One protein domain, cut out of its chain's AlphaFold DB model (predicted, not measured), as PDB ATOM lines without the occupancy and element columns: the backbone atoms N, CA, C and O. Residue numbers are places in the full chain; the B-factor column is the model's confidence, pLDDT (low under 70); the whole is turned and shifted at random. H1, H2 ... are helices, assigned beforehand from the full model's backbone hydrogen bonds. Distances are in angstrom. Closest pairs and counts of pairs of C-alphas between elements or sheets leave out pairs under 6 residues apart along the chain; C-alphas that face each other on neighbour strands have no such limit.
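This is residues 2 to 78 of the 79 residues of an uncharacterized protein of Candidatus Portnoybacteria bacterium CG10_big_fil_rev_8_21_14_0_10_36_7 (UniProt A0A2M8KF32). Two long helices, H1 and H2, meet near the link that joins them and spread from there as a narrow V, a helical hairpin that is open over most of its length. H1 is the longer arm and makes the longest axis; residues 2 to 31 of H1 and 61 to 78, of which 61 to 76 belong to H2, stick out with nothing beside them. The printed part has 77 residues with two named helices, H1 then H2, and no named strand; its class is all helix. It is extended, with a radius of gyration of the C-alphas of 19.3 A, and spans 63 by 28 by 14 A, a rod in outline.

Start with H1, residues 2 to 43, and go on to H2, residues 50 to 76. The two touch, H1 with residues 35 to 43 alone and H2 with residues 52 to 56 alone. Look at Leu 39 and Ala 52: their C-alphas are the closest of the two helices, 7.0 A apart. The helices run opposite ways at a shallow tilt of 28 degrees and form a helical hairpin. Their centres are 19.4 A apart. In the backbones of H1 and H2, every O i to N i+4 pair is within hydrogen-bond range.

Find C-alpha 2 at (-19.951, 53.747, 54.184); from there H1 runs 61.0 A to C-alpha 43 at (24.122, 70.563, 92.857). H2 begins at C-alpha 50 and runs 39.1 A to C-alpha 76 at (13.051, 62.825, 54.696).

The two C-alphas farthest apart are those of Glu 2 and Ser 46, at 62.8 A. The printed part has no cut, and the link from H1 to H2, 6 residues, is short. The mean pLDDT of the printed part is 87.1; look for values under 70 at residues 45 to 48 and 77 to 78.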
ATOM      1  N   GLU A   2     -21.330  53.245  54.315       70.25
ATOM      2  CA  GLU A   2     -19.951  53.747  54.184       70.25
ATOM      3  C   GLU A   2     -19.659  55.046  54.962       70.25
ATOM      4  O   GLU A   2     -18.709  55.095  55.743       70.25
ATOM      5  N   ASN A   3     -20.547  56.046  54.887       73.50
ATOM      6  CA  ASN A   3     -20.393  57.306  55.631       73.50
ATOM      7  C   ASN A   3     -20.337  57.123  57.159       73.50
ATOM      8  O   ASN A   3     -19.565  57.796  57.831       73.50
ATOM      9  N   LYS A   4     -21.086  56.164  57.726       75.44
ATOM     10  CA  LYS A   4     -21.071  55.900  59.179       75.44
ATOM     11  C   LYS A   4     -19.726  55.315  59.643       75.44
ATOM     12  O   LYS A   4     -19.230  55.676  60.711       75.44
ATOM     13  N   LYS A   5     -19.106  54.442  58.835       79.00
ATOM     14  CA  LYS A   5     -17.753  53.916  59.108       79.00
ATOM     15  C   LYS A   5     -16.689  55.011  58.984       79.00
ATOM     16  O   LYS A   5     -15.816  55.095  59.842       79.00
ATOM     17  N   LYS A   6     -16.791  55.881  57.976       83.19
ATOM     18  CA  LYS A   6     -15.842  56.986  57.780       83.19
ATOM     19  C   LYS A   6     -15.885  57.989  58.940       83.19
ATOM     20  O   LYS A   6     -14.850  58.238  59.552       83.19
ATOM     21  N   LEU A   7     -17.081  58.423  59.343       85.19
ATOM     22  CA  LEU A   7     -17.292  59.342  60.470       85.19
ATOM     23  C   LEU A   7     -16.718  58.819  61.797       85.19
ATOM     24  O   LEU A   7     -16.036  59.546  62.511       85.19
ATOM     25  N   THR A   8     -16.944  57.543  62.125       85.75
ATOM     26  CA  THR A   8     -16.412  56.949  63.369       85.75
ATOM     27  C   THR A   8     -14.890  56.794  63.348       85.75
ATOM     28  O   THR A   8     -14.243  56.924  64.389       85.75
ATOM     29  N   SER A   9     -14.304  56.555  62.171       87.19
ATOM     30  CA  SER A   9     -12.850  56.501  62.007       87.19
ATOM     31  C   SER A   9     -12.194  57.880  62.121       87.19
ATOM     32  O   SER A   9     -11.162  58.006  62.776       87.19
ATOM     33  N   GLU A  10     -12.810  58.918  61.551       90.25
ATOM     34  CA  GLU A  10     -12.332  60.299  61.646       90.25
ATOM     35  C   GLU A  10     -12.454  60.822  63.075       90.25
ATOM     36  O   GLU A  10     -11.481  61.343  63.615       90.25
ATOM     37  N   PHE A  11     -13.587  60.577  63.739       94.00
ATOM     38  CA  PHE A  11     -13.769  60.917  65.149       94.00
ATOM     39  C   PHE A  11     -12.682  60.287  66.029       94.00
ATOM     40  O   PHE A  11     -12.034  60.989  66.800       94.00
ATOM     41  N   ARG A  12     -12.409  58.984  65.861       93.69
ATOM     42  CA  ARG A  12     -11.361  58.285  66.622       93.69
ATOM     43  C   ARG A  12      -9.975  58.886  66.388       93.69
ATOM     44  O   ARG A  12      -9.241  59.078  67.352       93.69
ATOM     45  N   LYS A  13      -9.615  59.177  65.132       94.69
ATOM     46  CA  LYS A  13      -8.330  59.816  64.797       94.69
ATOM     47  C   LYS A  13      -8.195  61.169  65.493       94.69
ATOM     48  O   LYS A  13      -7.183  61.426  66.135       94.69
ATOM     49  N   THR A  14      -9.236  61.993  65.430       93.19
ATOM     50  CA  THR A  14      -9.254  63.311  66.068       93.19
ATOM     51  C   THR A  14      -9.161  63.213  67.592       93.19
ATOM     52  O   THR A  14      -8.368  63.931  68.198       93.19
ATOM     53  N   SER A  15      -9.886  62.286  68.226       96.31
ATOM     54  CA  SER A  15      -9.775  62.048  69.672       96.31
ATOM     55  C   SER A  15      -8.364  61.627  70.076       96.31
ATOM     56  O   SER A  15      -7.825  62.169  71.037       96.31
ATOM     57  N   ILE A  16      -7.748  60.701  69.334       96.81
ATOM     58  CA  ILE A  16      -6.367  60.270  69.590       96.81
ATOM     59  C   ILE A  16      -5.409  61.455  69.456       96.81
ATOM     60  O   ILE A  16      -4.571  61.638  70.330       96.81
ATOM     61  N   ASN A  17      -5.559  62.297  68.432       95.88
ATOM     62  CA  ASN A  17      -4.715  63.481  68.267       95.88
ATOM     63  C   ASN A  17      -4.820  64.444  69.455       95.88
ATOM     64  O   ASN A  17      -3.792  64.908  69.942       95.88
ATOM     65  N   TYR A  18      -6.026  64.719  69.962       97.06
ATOM     66  CA  TYR A  18      -6.187  65.574  71.143       97.06
ATOM     67  C   TYR A  18      -5.607  64.947  72.410       97.06
ATOM     68  O   TYR A  18      -4.960  65.640  73.194       97.06
ATOM     69  N   ILE A  19      -5.788  63.638  72.591       97.12
ATOM     70  CA  ILE A  19      -5.190  62.891  73.701       97.12
ATOM     71  C   ILE A  19      -3.660  62.979  73.628       97.12
ATOM     72  O   ILE A  19      -3.020  63.334  74.614       97.12
ATOM     73  N   LEU A  20      -3.075  62.719  72.457       97.00
ATOM     74  CA  LEU A  20      -1.634  62.814  72.230       97.00
ATOM     75  C   LEU A  20      -1.111  64.236  72.444       97.00
ATOM     76  O   LEU A  20      -0.055  64.397  73.045       97.00
ATOM     77  N   ALA A  21      -1.843  65.264  72.009       96.56
ATOM     78  CA  ALA A  21      -1.469  66.656  72.243       96.56
ATOM     79  C   ALA A  21      -1.469  67.000  73.742       96.56
ATOM     80  O   ALA A  21      -0.496  67.559  74.250       96.56
ATOM     81  N   GLY A  22      -2.524  66.610  74.468       97.50
ATOM     82  CA  GLY A  22      -2.621  66.800  75.915       97.50
ATOM     83  C   GLY A  22      -1.509  66.070  76.673       97.50
ATOM     84  O   GLY A  22      -0.828  66.669  77.504       97.50
ATOM     85  N   PHE A  23      -1.255  64.803  76.343       97.31
ATOM     86  CA  PHE A  23      -0.150  64.045  76.937       97.31
ATOM     87  C   PHE A  23       1.222  64.577  76.530       97.31
ATOM     88  O   PHE A  23       2.133  64.548  77.351       97.31
ATOM     89  N   GLY A  24       1.380  65.102  75.314       95.94
ATOM     90  CA  GLY A  24       2.603  65.773  74.878       95.94
ATOM     91  C   GLY A  24       2.935  66.976  75.760       95.94
ATOM     92  O   GLY A  24       4.079  67.125  76.188       95.94
ATOM     93  N   LEU A  25       1.927  67.780  76.118       96.81
ATOM     94  CA  LEU A  25       2.090  68.889  77.059       96.81
ATOM     95  C   LEU A  25       2.480  68.395  78.460       96.81
ATOM     96  O   LEU A  25       3.439  68.896  79.044       96.81
ATOM     97  N   VAL A  26       1.772  67.393  78.987       96.50
ATOM     98  CA  VAL A  26       2.080  66.808  80.304       96.50
ATOM     99  C   VAL A  26       3.496  66.226  80.332       96.50
ATOM    100  O   VAL A  26       4.235  66.460  81.285       96.50
ATOM    101  N   ALA A  27       3.909  65.523  79.276       95.75
ATOM    102  CA  ALA A  27       5.246  64.953  79.156       95.75
ATOM    103  C   ALA A  27       6.333  66.037  79.125       95.75
ATOM    104  O   ALA A  27       7.352  65.888  79.799       95.75
ATOM    105  N   ALA A  28       6.107  67.140  78.402       92.81
ATOM    106  CA  ALA A  28       7.031  68.273  78.369       92.81
ATOM    107  C   ALA A  28       7.198  68.917  79.757       92.81
ATOM    108  O   ALA A  28       8.321  69.199  80.181       92.81
ATOM    109  N   LEU A  29       6.097  69.094  80.494       95.19
ATOM    110  CA  LEU A  29       6.125  69.617  81.862       95.19
ATOM    111  C   LEU A  29       6.839  68.660  82.828       95.19
ATOM    112  O   LEU A  29       7.670  69.099  83.620       95.19
ATOM    113  N   ALA A  30       6.567  67.358  82.729       96.06
ATOM    114  CA  ALA A  30       7.200  66.345  83.570       96.06
ATOM    115  C   ALA A  30       8.715  66.262  83.334       96.06
ATOM    116  O   ALA A  30       9.481  66.200  84.293       96.06
ATOM    117  N   TRP A  31       9.163  66.319  82.077       92.56
ATOM    118  CA  TRP A  31      10.591  66.343  81.748       92.56
ATOM    119  C   TRP A  31      11.293  67.594  82.277       92.56
ATOM    120  O   TRP A  31      12.397  67.494  82.809       92.56
ATOM    121  N   ASN A  32      10.650  68.760  82.185       89.69
ATOM    122  CA  ASN A  32      11.172  69.998  82.760       89.69
ATOM    123  C   ASN A  32      11.376  69.877  84.280       89.69
ATOM    124  O   ASN A  32      12.453  70.194  84.783       89.69
ATOM    125  N   GLU A  33      10.383  69.370  85.013       92.56
ATOM    126  CA  GLU A  33      10.501  69.172  86.465       92.56
ATOM    127  C   GLU A  33      11.509  68.077  86.845       92.56
ATOM    128  O   GLU A  33      12.253  68.236  87.816       92.56
ATOM    129  N   ALA A  34      11.606  67.000  86.060       93.00
ATOM    130  CA  ALA A  34      12.574  65.929  86.283       93.00
ATOM    131  C   ALA A  34      14.020  66.422  86.142       93.00
ATOM    132  O   ALA A  34      14.844  66.148  87.013       93.00
ATOM    133  N   ILE A  35      14.328  67.184  85.085       88.69
ATOM    134  CA  ILE A  35      15.675  67.737  84.879       88.69
ATOM    135  C   ILE A  35      16.027  68.697  86.015       88.69
ATOM    136  O   ILE A  35      17.121  68.600  86.563       88.69
ATOM    137  N   LYS A  36      15.113  69.599  86.401       86.31
ATOM    138  CA  LYS A  36      15.350  70.512  87.529       86.31
ATOM    139  C   LYS A  36      15.643  69.735  88.809       86.31
ATOM    140  O   LYS A  36      16.707  69.913  89.382       86.31
ATOM    141  N   SER A  37      14.762  68.806  89.179       89.81
ATOM    142  CA  SER A  37      14.910  67.992  90.392       89.81
ATOM    143  C   SER A  37      16.209  67.182  90.395       89.81
ATOM    144  O   SER A  37      16.858  67.049  91.429       89.81
ATOM    145  N   PHE A  38      16.623  66.672  89.234       88.06
ATOM    146  CA  PHE A  38      17.904  65.993  89.076       88.06
ATOM    147  C   PHE A  38      19.088  66.938  89.308       88.06
ATOM    148  O   PHE A  38      20.000  66.606  90.063       88.06
ATOM    149  N   LEU A  39      19.067  68.130  88.706       85.25
ATOM    150  CA  LEU A  39      20.098  69.139  88.950       85.25
ATOM    151  C   LEU A  39      20.140  69.548  90.425       85.25
ATOM    152  O   LEU A  39      21.220  69.752  90.963       85.25
ATOM    153  N   ASP A  40      19.001  69.597  91.103       84.69
ATOM    154  CA  ASP A  40      18.936  69.924  92.529       84.69
ATOM    155  C   ASP A  40      19.549  68.844  93.409       84.69
ATOM    156  O   ASP A  40      20.219  69.144  94.392       84.69
ATOM    157  N   LEU A  41      19.345  67.579  93.044       86.25
ATOM    158  CA  LEU A  41      19.976  66.459  93.728       86.25
ATOM    159  C   LEU A  41      21.501  66.493  93.553       86.25
ATOM    160  O   LEU A  41      22.232  66.212  94.497       86.25
ATOM    161  N   VAL A  42      21.980  66.850  92.356       84.88
ATOM    162  CA  VAL A  42      23.412  66.854  92.015       84.88
ATOM    163  C   VAL A  42      24.141  68.095  92.546       84.88
ATOM    164  O   VAL A  42      25.267  67.982  93.022       84.88
ATOM    165  N   PHE A  43      23.519  69.275  92.480       81.31
ATOM    166  CA  PHE A  43      24.122  70.563  92.857       81.31
ATOM    167  C   PHE A  43      23.640  71.098  94.219       81.31
ATOM    168  O   PHE A  43      24.119  72.138  94.672       81.31
ATOM    169  N   GLY A  44      22.714  70.413  94.893       75.75
ATOM    170  CA  GLY A  44      22.145  70.827  96.177       75.75
ATOM    171  C   GLY A  44      21.303  72.108  96.090       75.75
ATOM    172  O   GLY A  44      20.789  72.486  95.036       75.75
ATOM    173  N   SER A  45      21.196  72.843  97.207       64.62
ATOM    174  CA  SER A  45      20.461  74.122  97.299       64.62
ATOM    175  C   SER A  45      21.032  75.255  96.426       64.62
ATOM    176  O   SER A  45      20.512  76.371  96.434       64.62
ATOM    177  N   SER A  46      22.061  74.989  95.616       63.88
ATOM    178  CA  SER A  46      22.629  75.901  94.619       63.88
ATOM    179  C   SER A  46      21.768  76.054  93.352       63.88
ATOM    180  O   SER A  46      22.283  76.510  92.330       63.88
ATOM    181  N   ARG A  47      20.455  75.765  93.426       57.62
ATOM    182  CA  ARG A  47      19.408  76.057  92.415       57.62
ATOM    183  C   ARG A  47      19.549  77.431  91.759       57.62
ATOM    184  O   ARG A  47      19.288  77.599  90.571       57.62
ATOM    185  N   GLY A  48      19.933  78.431  92.552       63.31
ATOM    186  CA  GLY A  48      20.109  79.812  92.101       63.31
ATOM    187  C   GLY A  48      21.460  80.103  91.446       63.31
ATOM    188  O   GLY A  48      21.618  81.183  90.874       63.31
ATOM    189  N   SER A  49      22.428  79.184  91.520       76.56
ATOM    190  CA  SER A  49      23.763  79.419  90.981       76.56
ATOM    191  C   SER A  49      23.718  79.484  89.458       76.56
ATOM    192  O   SER A  49      23.040  78.707  88.780       76.56
ATOM    193  N   ILE A  50      24.466  80.438  88.920       82.25
ATOM    194  CA  ILE A  50      24.625  80.639  87.480       82.25
ATOM    195  C   ILE A  50      25.087  79.330  86.814       82.25
ATOM    196  O   ILE A  50      24.564  78.963  85.763       82.25
ATOM    197  N   THR A  51      25.966  78.571  87.473       82.06
ATOM    198  CA  THR A  51      26.470  77.271  87.009       82.06
ATOM    199  C   THR A  51      25.354  76.254  86.752       82.06
ATOM    200  O   THR A  51      25.325  75.649  85.683       82.06
ATOM    201  N   ALA A  52      24.390  76.103  87.667       83.38
ATOM    202  CA  ALA A  52      23.275  75.164  87.491       83.38
ATOM    203  C   ALA A  52      22.385  75.537  86.287       83.38
ATOM    204  O   ALA A  52      21.967  74.667  85.522       83.38
ATOM    205  N   LYS A  53      22.154  76.839  86.066       85.00
ATOM    206  CA  LYS A  53      21.389  77.341  84.910       85.00
ATOM    207  C   LYS A  53      22.110  77.100  83.584       85.00
ATOM    208  O   LYS A  53      21.461  76.737  82.605       85.00
ATOM    209  N   PHE A  54      23.432  77.270  83.547       89.50
ATOM    210  CA  PHE A  54      24.225  76.972  82.351       89.50
ATOM    211  C   PHE A  54      24.199  75.481  82.006       89.50
ATOM    212  O   PHE A  54      24.024  75.128  80.843       89.50
ATOM    213  N   ILE A  55      24.296  74.604  83.007       87.62
ATOM    214  CA  ILE A  55      24.208  73.154  82.796       87.62
ATOM    215  C   ILE A  55      22.817  72.764  82.292       87.62
ATOM    216  O   ILE A  55      22.711  72.035  81.306       87.62
ATOM    217  N   TYR A  56      21.758  73.305  82.902       88.75
ATOM    218  CA  TYR A  56      20.390  73.127  82.414       88.75
ATOM    219  C   TYR A  56      20.250  73.529  80.938       88.75
ATOM    220  O   TYR A  56      19.731  72.755  80.134       88.75
ATOM    221  N   ALA A  57      20.751  74.714  80.570       90.62
ATOM    222  CA  ALA A  57      20.686  75.215  79.201       90.62
ATOM    223  C   ALA A  57      21.407  74.284  78.215       90.62
ATOM    224  O   ALA A  57      20.827  73.915  77.197       90.62
ATOM    225  N   ILE A  58      22.624  73.838  78.548       93.25
ATOM    226  CA  ILE A  58      23.401  72.913  77.712       93.25
ATOM    227  C   ILE A  58      22.639  71.599  77.501       93.25
ATOM    228  O   ILE A  58      22.493  71.153  76.362       93.25
ATOM    229  N   ILE A  59      22.115  70.998  78.575       90.38
ATOM    230  CA  ILE A  59      21.363  69.734  78.505       90.38
ATOM    231  C   ILE A  59      20.151  69.885  77.584       90.38
ATOM    232  O   ILE A  59      19.967  69.077  76.670       90.38
ATOM    233  N   ILE A  60      19.347  70.933  77.780       91.00
ATOM    234  CA  ILE A  60      18.156  71.175  76.959       91.00
ATOM    235  C   ILE A  60      18.530  71.418  75.496       91.00
ATOM    236  O   ILE A  60      17.886  70.853  74.613       91.00
ATOM    237  N   THR A  61      19.585  72.184  75.209       93.56
ATOM    238  CA  THR A  61      20.052  72.398  73.831       93.56
ATOM    239  C   THR A  61      20.439  71.084  73.158       93.56
ATOM    240  O   THR A  61      19.998  70.832  72.038       93.56
ATOM    241  N   PHE A  62      21.193  70.211  73.833       94.56
ATOM    242  CA  PHE A  62      21.544  68.901  73.276       94.56
ATOM    243  C   PHE A  62      20.306  68.048  72.985       94.56
ATOM    244  O   PHE A  62      20.198  67.481  71.895       94.56
ATOM    245  N   VAL A  63      19.352  67.991  73.918       90.81
ATOM    246  CA  VAL A  63      18.090  67.261  73.726       90.81
ATOM    247  C   VAL A  63      17.331  67.805  72.514       90.81
ATOM    248  O   VAL A  63      16.944  67.028  71.640       90.81
ATOM    249  N   VAL A  64      17.173  69.126  72.410       91.50
ATOM    250  CA  VAL A  64      16.467  69.774  71.294       91.50
ATOM    251  C   VAL A  64      17.162  69.510  69.960       91.50
ATOM    252  O   VAL A  64      16.483  69.187  68.986       91.50
ATOM    253  N   VAL A  65      18.493  69.585  69.894       95.50
ATOM    254  CA  VAL A  65      19.257  69.315  68.665       95.50
ATOM    255  C   VAL A  65      19.090  67.860  68.226       95.50
ATOM    256  O   VAL A  65      18.763  67.607  67.067       95.50
ATOM    257  N   ILE A  66      19.236  66.899  69.145       94.50
ATOM    258  CA  ILE A  66      19.067  65.470  68.837       94.50
ATOM    259  C   ILE A  66      17.646  65.188  68.341       94.50
ATOM    260  O   ILE A  66      17.472  64.482  67.345       94.50
ATOM    261  N   LEU A  67      16.628  65.735  69.014       91.50
ATOM    262  CA  LEU A  67      15.236  65.581  68.592       91.50
ATOM    263  C   LEU A  67      14.994  66.220  67.220       91.50
ATOM    264  O   LEU A  67      14.384  65.585  66.364       91.50
ATOM    265  N   SER A  68      15.531  67.416  66.976       91.50
ATOM    266  CA  SER A  68      15.401  68.118  65.693       91.50
ATOM    267  C   SER A  68      16.013  67.321  64.540       91.50
ATOM    268  O   SER A  68      15.377  67.166  63.499       91.50
ATOM    269  N   ILE A  69      17.206  66.744  64.731       93.69
ATOM    270  CA  ILE A  69      17.858  65.895  63.720       93.69
ATOM    271  C   ILE A  69      17.021  64.640  63.446       93.69
ATOM    272  O   ILE A  69      16.791  64.297  62.288       93.69
ATOM    273  N   LYS A  70      16.536  63.963  64.496       90.75
ATOM    274  CA  LYS A  70      15.716  62.749  64.350       90.75
ATOM    275  C   LYS A  70      14.399  63.024  63.626       90.75
ATOM    276  O   LYS A  70      14.030  62.253  62.746       90.75
ATOM    277  N   ILE A  71      13.716  64.117  63.970       90.19
ATOM    278  CA  ILE A  71      12.467  64.529  63.315       90.19
ATOM    279  C   ILE A  71      12.726  64.882  61.846       90.19
ATOM    280  O   ILE A  71      11.973  64.446  60.979       90.19
ATOM    281  N   SER A  72      13.804  65.620  61.559       86.06
ATOM    282  CA  SER A  72      14.181  65.988  60.190       86.06
ATOM    283  C   SER A  72      14.458  64.755  59.323       86.06
ATOM    284  O   SER A  72      13.934  64.650  58.217       86.06
ATOM    285  N   LYS A  73      15.191  63.772  59.864       82.12
ATOM    286  CA  LYS A  73      15.465  62.505  59.174       82.12
ATOM    287  C   LYS A  73      14.197  61.680  58.928       82.12
ATOM    288  O   LYS A  73      13.996  61.172  57.836       82.12
ATOM    289  N   TYR A  74      13.302  61.589  59.911       83.06
ATOM    290  CA  TYR A  74      12.034  60.879  59.723       83.06
ATOM    291  C   TYR A  74      11.152  61.536  58.652       83.06
ATOM    292  O   TYR A  74      10.475  60.838  57.904       83.06
ATOM    293  N   LYS A  75      11.176  62.871  58.545       77.75
ATOM    294  CA  LYS A  75      10.475  63.580  57.470       77.75
ATOM    295  C   LYS A  75      11.068  63.250  56.094       77.75
ATOM    296  O   LYS A  75      10.294  63.025  55.174       77.75
ATOM    297  N   SER A  76      12.397  63.185  55.964       75.12
ATOM    298  CA  SER A  76      13.051  62.825  54.696       75.12
ATOM    299  C   SER A  76      12.887  61.359  54.305       75.12
ATOM    300  O   SER A  76      12.974  61.051  53.130       75.12
ATOM    301  N   ASP A  77      12.674  60.461  55.271       67.12
ATOM    302  CA  ASP A  77      12.461  59.032  55.004       67.12
ATOM    303  C   ASP A  77      11.016  58.724  54.537       67.12
ATOM    304  O   ASP A  77      10.728  57.601  54.122       67.12
ATOM    305  N   ILE A  78      10.092  59.691  54.646       64.94
ATOM    306  CA  ILE A  78       8.669  59.553  54.282       64.94
ATOM    307  C   ILE A  78       8.314  60.259  52.963       64.94
ATOM    308  O   ILE A  78       7.327  59.869  52.333       64.94
TER     309      ILE A  78